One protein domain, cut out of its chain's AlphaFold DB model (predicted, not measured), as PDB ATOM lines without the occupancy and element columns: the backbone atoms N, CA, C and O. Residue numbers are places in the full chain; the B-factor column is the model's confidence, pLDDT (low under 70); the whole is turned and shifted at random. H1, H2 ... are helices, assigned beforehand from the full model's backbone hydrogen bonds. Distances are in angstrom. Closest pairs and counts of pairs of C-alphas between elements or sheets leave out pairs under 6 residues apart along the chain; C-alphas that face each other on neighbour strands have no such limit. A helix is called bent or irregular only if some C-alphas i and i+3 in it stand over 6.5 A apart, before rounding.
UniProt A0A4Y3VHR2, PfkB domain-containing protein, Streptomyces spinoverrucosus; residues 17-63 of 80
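Overview. This is residues 17 to 63 of the 80 residues of the protein "PfkB domain-containing protein" of Streptomyces spinoverrucosus (UniProt A0A4Y3VHR2). Two long helices, H1 and H3, cross at a slant in an X, running opposite ways, with the crossing at Gly 23 of H1 and Ala 54 of H3. The short helix H2 sits at one end of the long axis, in the turn that leads from the last residue of H1 to the first of H3, and it touches neither of them. The printed part has 47 residues with three named helices, in the order H1, H2, H3, and no named strand. The class is all helix, with 37 of the 47 printed residues in the helices. The whole is compact, with a radius of gyration of the C-alphas of 10.7 A, and only just elongated, with spans of 34 by 17 by 15 A.

Arrangement. The printed part opens with H1, residues 17 to 30, and closes with the longest helix by residues, H3, residues 44 to 61, followed by Cys 62 and Thr 63. H1 and H3 touch, with 26 pairs of C-alphas within 8 A. The closest C-alphas of the two are those of Gly 23 and Ala 54, 4.4 A apart. The centres of H1 and H3 are 8.5 A apart. Their lines stand at a steep tilt of 47 degrees, and the two run opposite ways. Between them along the chain comes H2, residues 36 to 40. H1 and H2 are close but not clearly touching, with 1 pair of C-alphas within 8 A, those of Leu 28 and Val 39, 7.9 A apart. The centres of H1 and H2 are 15.0 A apart. H2 and H3 are apart, although they follow each other in the chain. In H1, H2 and H3, every pair of backbone O of residue i and N of residue i+4 is within hydrogen-bond range. No helix is bent or irregular.

Along the chain. H1 runs from Gly 17 to His 30, 14 residues and 19.9 A from first to last C-alpha. Its first C-alpha, that of Gly 17, is at (6.083, -28.294, 0.013), and its last, that of His 30, is at (16.914, -28.936, -16.634), with z falling from the one to the other. Residues 31 to 35 then lead to H2, which runs from Arg 36 to Ala 40, 5 residues. C-alpha 36 is at (8.930, -41.820, -16.764). Residues 41 to 43 lead on to H3, which runs from Val 44 to Thr 61, 18 residues and 25.7 A from first to last C-alpha. C-alpha 44 is at (21.717, -42.351, -6.049) and C-alpha 61 at (10.528, -20.145, 0.595); between these two places x falls while y and z rise.

Size, cuts and confidence. The two C-alphas farthest apart are those of Glu 37, in H2, and Thr 63, the last printed residue, at 35.0 A. The first and last printed C-alphas, those of Gly 17 and Thr 63, are 13.7 A apart. The printed part has no cut and runs from residue 17 to residue 63 of a full chain of 80 residues. The link from H1 to H2, with 5 residues between them, is tight. The link from H2 to H3, with 3 residues between them, is tight too, and no link is long. The mean pLDDT of the printed part is 97.0, and no printed residue is under 70. By helix, the mean pLDDT is 97 for H1, 98 for H2 and 97 for H3.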
ATOM      1  N   GLY A  17       6.260 -26.997   0.680       97.94
ATOM      2  CA  GLY A  17       6.083 -28.294   0.013       97.94
ATOM      3  C   GLY A  17       5.804 -28.183  -1.492       97.94
ATOM      4  O   GLY A  17       6.290 -28.998  -2.281       97.94
ATOM      5  N   ASP A  18       5.074 -27.146  -1.900       98.31
ATOM      6  CA  ASP A  18       4.831 -26.857  -3.315       98.31
ATOM      7  C   ASP A  18       6.122 -26.377  -3.985       98.31
ATOM      8  O   ASP A  18       6.466 -26.848  -5.068       98.31
ATOM      9  N   ALA A  19       6.888 -25.522  -3.302       97.88
ATOM     10  CA  ALA A  19       8.193 -25.044  -3.739       97.88
ATOM     11  C   ALA A  19       9.208 -26.192  -3.867       97.88
ATOM     12  O   ALA A  19       9.894 -26.293  -4.882       97.88
ATOM     13  N   PHE A  20       9.234 -27.123  -2.906       98.12
ATOM     14  CA  PHE A  20      10.015 -28.359  -3.003       98.12
ATOM     15  C   PHE A  20       9.652 -29.151  -4.266       98.12
ATOM     16  O   PHE A  20      10.518 -29.532  -5.052       98.12
ATOM     17  N   THR A  21       8.356 -29.381  -4.491       98.06
ATOM     18  CA  THR A  21       7.871 -30.158  -5.640       98.06
ATOM     19  C   THR A  21       8.187 -29.460  -6.963       98.06
ATOM     20  O   THR A  21       8.634 -30.108  -7.912       98.06
ATOM     21  N   ALA A  22       8.021 -28.137  -7.027       97.19
ATOM     22  CA  ALA A  22       8.414 -27.326  -8.171       97.19
ATOM     23  C   ALA A  22       9.924 -27.421  -8.428       97.19
ATOM     24  O   ALA A  22      10.326 -27.626  -9.570       97.19
ATOM     25  N   GLY A  23      10.748 -27.375  -7.376       96.44
ATOM     26  CA  GLY A  23      12.193 -27.584  -7.449       96.44
ATOM     27  C   GLY A  23      12.566 -28.947  -8.034       96.44
ATOM     28  O   GLY A  23      13.387 -29.016  -8.946       96.44
ATOM     29  N   VAL A  24      11.906 -30.028  -7.600       97.44
ATOM     30  CA  VAL A  24      12.092 -31.377  -8.172       97.44
ATOM     31  C   VAL A  24      11.801 -31.390  -9.674       97.44
ATOM     32  O   VAL A  24      12.615 -31.875 -10.462       97.44
ATOM     33  N   LEU A  25      10.645 -30.864 -10.083       97.44
ATOM     34  CA  LEU A  25      10.227 -30.858 -11.486       97.44
ATOM     35  C   LEU A  25      11.134 -29.968 -12.342       97.44
ATOM     36  O   LEU A  25      11.511 -30.368 -13.444       97.44
ATOM     37  N   ALA A  26      11.528 -28.805 -11.822       95.69
ATOM     38  CA  ALA A  26      12.457 -27.898 -12.475       95.69
ATOM     39  C   ALA A  26      13.820 -28.567 -12.673       95.69
ATOM     40  O   ALA A  26      14.330 -28.568 -13.788       95.69
ATOM     41  N   HIS A  27      14.396 -29.201 -11.647       95.38
ATOM     42  CA  HIS A  27      15.675 -29.900 -11.785       95.38
ATOM     43  C   HIS A  27      15.598 -31.009 -12.838       95.38
ATOM     44  O   HIS A  27      16.423 -31.060 -13.747       95.38
ATOM     45  N   LEU A  28      14.562 -31.856 -12.780       96.88
ATOM     46  CA  LEU A  28      14.337 -32.914 -13.772       96.88
ATOM     47  C   LEU A  28      14.203 -32.366 -15.194       96.88
ATOM     48  O   LEU A  28      14.707 -32.987 -16.129       96.88
ATOM     49  N   HIS A  29      13.526 -31.232 -15.368       95.69
ATOM     50  CA  HIS A  29      13.425 -30.558 -16.657       95.69
ATOM     51  C   HIS A  29      14.808 -30.121 -17.155       95.69
ATOM     52  O   HIS A  29      15.197 -30.471 -18.269       95.69
ATOM     53  N   HIS A  30      15.582 -29.442 -16.307       92.50
ATOM     54  CA  HIS A  30      16.914 -28.936 -16.634       92.50
ATOM     55  C   HIS A  30      17.912 -30.032 -17.017       92.50
ATOM     56  O   HIS A  30      18.677 -29.858 -17.964       92.50
ATOM     57  N   VAL A  31      17.880 -31.182 -16.341       93.94
ATOM     58  CA  VAL A  31      18.770 -32.313 -16.662       93.94
ATOM     59  C   VAL A  31      18.211 -33.242 -17.750       93.94
ATOM     60  O   VAL A  31      18.781 -34.303 -18.010       93.94
ATOM     61  N   GLY A  32      17.083 -32.888 -18.380       95.50
ATOM     62  CA  GLY A  32      16.468 -33.675 -19.454       95.50
ATOM     63  C   GLY A  32      15.911 -35.030 -18.997       95.50
ATOM     64  O   GLY A  32      15.909 -35.994 -19.763       95.50
ATOM     65  N   ARG A  33      15.465 -35.136 -17.739       97.12
ATOM     66  CA  ARG A  33      14.951 -36.369 -17.110       97.12
ATOM     67  C   ARG A  33      13.478 -36.300 -16.712       97.12
ATOM     68  O   ARG A  33      12.998 -37.224 -16.059       97.12
ATOM     69  N   LEU A  34      12.746 -35.260 -17.118       97.62
ATOM     70  CA  LEU A  34      11.309 -35.110 -16.849       97.62
ATOM     71  C   LEU A  34      10.445 -36.027 -17.743       97.62
ATOM     72  O   LEU A  34       9.609 -35.586 -18.527       97.62
ATOM     73  N   SER A  35      10.664 -37.334 -17.630       98.12
ATOM     74  CA  SER A  35       9.877 -38.402 -18.248       98.12
ATOM     75  C   SER A  35       9.870 -39.625 -17.332       98.12
ATOM     76  O   SER A  35      10.667 -39.716 -16.395       98.12
ATOM     77  N   ARG A  36       8.982 -40.595 -17.581       97.94
ATOM     78  CA  ARG A  36       8.930 -41.820 -16.764       97.94
ATOM     79  C   ARG A  36      10.247 -42.591 -16.836       97.94
ATOM     80  O   ARG A  36      10.765 -43.018 -15.810       97.94
ATOM     81  N   GLU A  37      10.800 -42.720 -18.036       98.31
ATOM     82  CA  GLU A  37      12.071 -43.388 -18.303       98.31
ATOM     83  C   GLU A  37      13.243 -42.601 -17.703       98.31
ATOM     84  O   GLU A  37      14.156 -43.189 -17.128       98.31
ATOM     85  N   GLY A  38      13.199 -41.267 -17.792       97.69
ATOM     86  CA  GLY A  38      14.206 -40.375 -17.224       97.69
ATOM     87  C   GLY A  38      14.296 -40.499 -15.706       97.69
ATOM     88  O   GLY A  38      15.394 -40.667 -15.180       97.69
ATOM     89  N   VAL A  39      13.149 -40.500 -15.024       97.56
ATOM     90  CA  VAL A  39      13.055 -40.694 -13.570       97.56
ATOM     91  C   VAL A  39      13.490 -42.105 -13.165       97.56
ATOM     92  O   VAL A  39      14.228 -42.261 -12.195       97.56
ATOM     93  N   ALA A  40      13.086 -43.137 -13.912       97.75
ATOM     94  CA  ALA A  40      13.475 -44.522 -13.628       97.75
ATOM     95  C   ALA A  40      14.989 -44.770 -13.764       97.75
ATOM     96  O   ALA A  40      15.515 -45.700 -13.157       97.75
ATOM     97  N   ALA A  41      15.687 -43.945 -14.547       97.31
ATOM     98  CA  ALA A  41      17.126 -44.036 -14.763       97.31
ATOM     99  C   ALA A  41      17.974 -43.271 -13.725       97.31
ATOM    100  O   ALA A  41      19.200 -43.314 -13.823       97.31
ATOM    101  N   LEU A  42      17.363 -42.563 -12.766       97.12
ATOM    102  CA  LEU A  42      18.099 -41.788 -11.763       97.12
ATOM    103  C   LEU A  42      18.895 -42.707 -10.831       97.12
ATOM    104  O   LEU A  42      18.341 -43.570 -10.145       97.12
ATOM    105  N   GLY A  43      20.203 -42.479 -10.761       97.06
ATOM    106  CA  GLY A  43      21.063 -43.088  -9.760       97.06
ATOM    107  C   GLY A  43      20.980 -42.369  -8.412       97.06
ATOM    108  O   GLY A  43      20.411 -41.287  -8.275       97.06
ATOM    109  N   VAL A  44      21.635 -42.942  -7.400       96.75
ATOM    110  CA  VAL A  44      21.717 -42.351  -6.049       96.75
ATOM    111  C   VAL A  44      22.297 -40.931  -6.082       96.75
ATOM    112  O   VAL A  44      21.800 -40.051  -5.387       96.75
ATOM    113  N   GLY A  45      23.323 -40.693  -6.907       96.25
ATOM    114  CA  GLY A  45      23.936 -39.369  -7.046       96.25
ATOM    115  C   GLY A  45      23.013 -38.337  -7.700       96.25
ATOM    116  O   GLY A  45      22.994 -37.188  -7.266       96.25
ATOM    117  N   ASP A  46      22.222 -38.747  -8.694       96.06
ATOM    118  CA  ASP A  46      21.235 -37.868  -9.335       96.06
ATOM    119  C   ASP A  46      20.127 -37.505  -8.347       96.06
ATOM    120  O   ASP A  46      19.766 -36.339  -8.212       96.06
ATOM    121  N   LEU A  47      19.644 -38.494  -7.590       96.44
ATOM    122  CA  LEU A  47      18.617 -38.281  -6.579       96.44
ATOM    123  C   LEU A  47      19.114 -37.365  -5.451       96.44
ATOM    124  O   LEU A  47      18.348 -36.548  -4.954       96.44
ATOM    125  N   ALA A  48      20.387 -37.464  -5.056       96.56
ATOM    126  CA  ALA A  48      20.972 -36.578  -4.052       96.56
ATOM    127  C   ALA A  48      21.018 -35.113  -4.523       96.56
ATOM    128  O   ALA A  48      20.644 -34.230  -3.752       96.56
ATOM    129  N   ARG A  49      21.422 -34.851  -5.775       96.00
ATOM    130  CA  ARG A  49      21.433 -33.492  -6.355       96.00
ATOM    131  C   ARG A  49      20.027 -32.928  -6.516       96.00
ATOM    132  O   ARG A  49      19.761 -31.827  -6.048       96.00
ATOM    133  N   LEU A  50      19.116 -33.730  -7.068       96.81
ATOM    134  CA  LEU A  50      17.707 -33.373  -7.217       96.81
ATOM    135  C   LEU A  50      17.079 -32.988  -5.878       96.81
ATOM    136  O   LEU A  50      16.407 -31.963  -5.787       96.81
ATOM    137  N   LEU A  51      17.294 -33.802  -4.839       97.38
ATOM    138  CA  LEU A  51      16.757 -33.503  -3.518       97.38
ATOM    139  C   LEU A  51      17.408 -32.253  -2.941       97.38
ATOM    140  O   LEU A  51      16.664 -31.402  -2.482       97.38
ATOM    141  N   SER A  52      18.739 -32.115  -3.004       96.94
ATOM    142  CA  SER A  52      19.456 -30.936  -2.482       96.94
ATOM    143  C   SER A  52      18.901 -29.640  -3.069       96.94
ATOM    144  O   SER A  52      18.496 -28.760  -2.317       96.94
ATOM    145  N   TYR A  53      18.744 -29.592  -4.394       96.19
ATOM    146  CA  TYR A  53      18.144 -28.458  -5.091       96.19
ATOM    147  C   TYR A  53      16.716 -28.149  -4.614       96.19
ATOM    148  O   TYR A  53      16.363 -27.006  -4.329       96.19
ATOM    149  N   ALA A  54      15.882 -29.180  -4.472       97.38
ATOM    150  CA  ALA A  54      14.512 -29.014  -4.005       97.38
ATOM    151  C   ALA A  54      14.433 -28.539  -2.540       97.38
ATOM    152  O   ALA A  54      13.562 -27.727  -2.219       97.38
ATOM    153  N   VAL A  55      15.321 -29.007  -1.648       97.81
ATOM    154  CA  VAL A  55      15.324 -28.549  -0.244       97.81
ATOM    155  C   VAL A  55      15.823 -27.114  -0.115       97.81
ATOM    156  O   VAL A  55      15.332 -26.400   0.752       97.81
ATOM    157  N   GLU A  56      16.751 -26.674  -0.966       96.94
ATOM    158  CA  GLU A  56      17.216 -25.281  -0.998       96.94
ATOM    159  C   GLU A  56      16.079 -24.319  -1.357       96.94
ATOM    160  O   GLU A  56      15.836 -23.359  -0.628       96.94
ATOM    161  N   ILE A  57      15.311 -24.628  -2.404       97.31
ATOM    162  CA  ILE A  57      14.140 -23.834  -2.813       97.31
ATOM    163  C   ILE A  57      13.077 -23.797  -1.707       97.31
ATOM    164  O   ILE A  57      12.504 -22.744  -1.411       97.31
ATOM    165  N   ALA A  58      12.808 -24.943  -1.080       98.19
ATOM    166  CA  ALA A  58      11.841 -25.039   0.008       98.19
ATOM    167  C   ALA A  58      12.284 -24.242   1.241       98.19
ATOM    168  O   ALA A  58      11.469 -23.545   1.843       98.19
ATOM    169  N   ALA A  59      13.568 -24.317   1.603       98.00
ATOM    170  CA  ALA A  59      14.127 -23.577   2.726       98.00
ATOM    171  C   ALA A  59      14.107 -22.062   2.475       98.00
ATOM    172  O   ALA A  59      13.705 -21.321   3.366       98.00
ATOM    173  N   ASP A  60      14.454 -21.602   1.271       97.31
ATOM    174  CA  ASP A  60      14.371 -20.181   0.901       97.31
ATOM    175  C   ASP A  60      12.922 -19.664   0.901       97.31
ATOM    176  O   ASP A  60      12.646 -18.557   1.357       97.31
ATOM    177  N   THR A  61      11.957 -20.496   0.492       97.88
ATOM    178  CA  THR A  61      10.528 -20.145   0.595       97.88
ATOM    179  C   THR A  61      10.126 -19.881   2.048       97.88
ATOM    180  O   THR A  61       9.333 -18.979   2.311       97.88
ATOM    181  N   CYS A  62      10.712 -20.610   3.004       98.44
ATOM    182  CA  CYS A  62      10.402 -20.435   4.420       98.44
ATOM    183  C   CYS A  62      10.905 -19.108   5.023       98.44
ATOM    184  O   CYS A  62      10.549 -18.771   6.155       98.44
ATOM    185  N   THR A  63      11.744 -18.345   4.315       98.19
ATOM    186  CA  THR A  63      12.312 -17.084   4.826       98.19
ATOM    187  C   THR A  63      11.456 -15.863   4.488       98.19
ATOM    188  O   THR A  63      11.869 -14.731   4.745       98.19
TER     189      THR A  63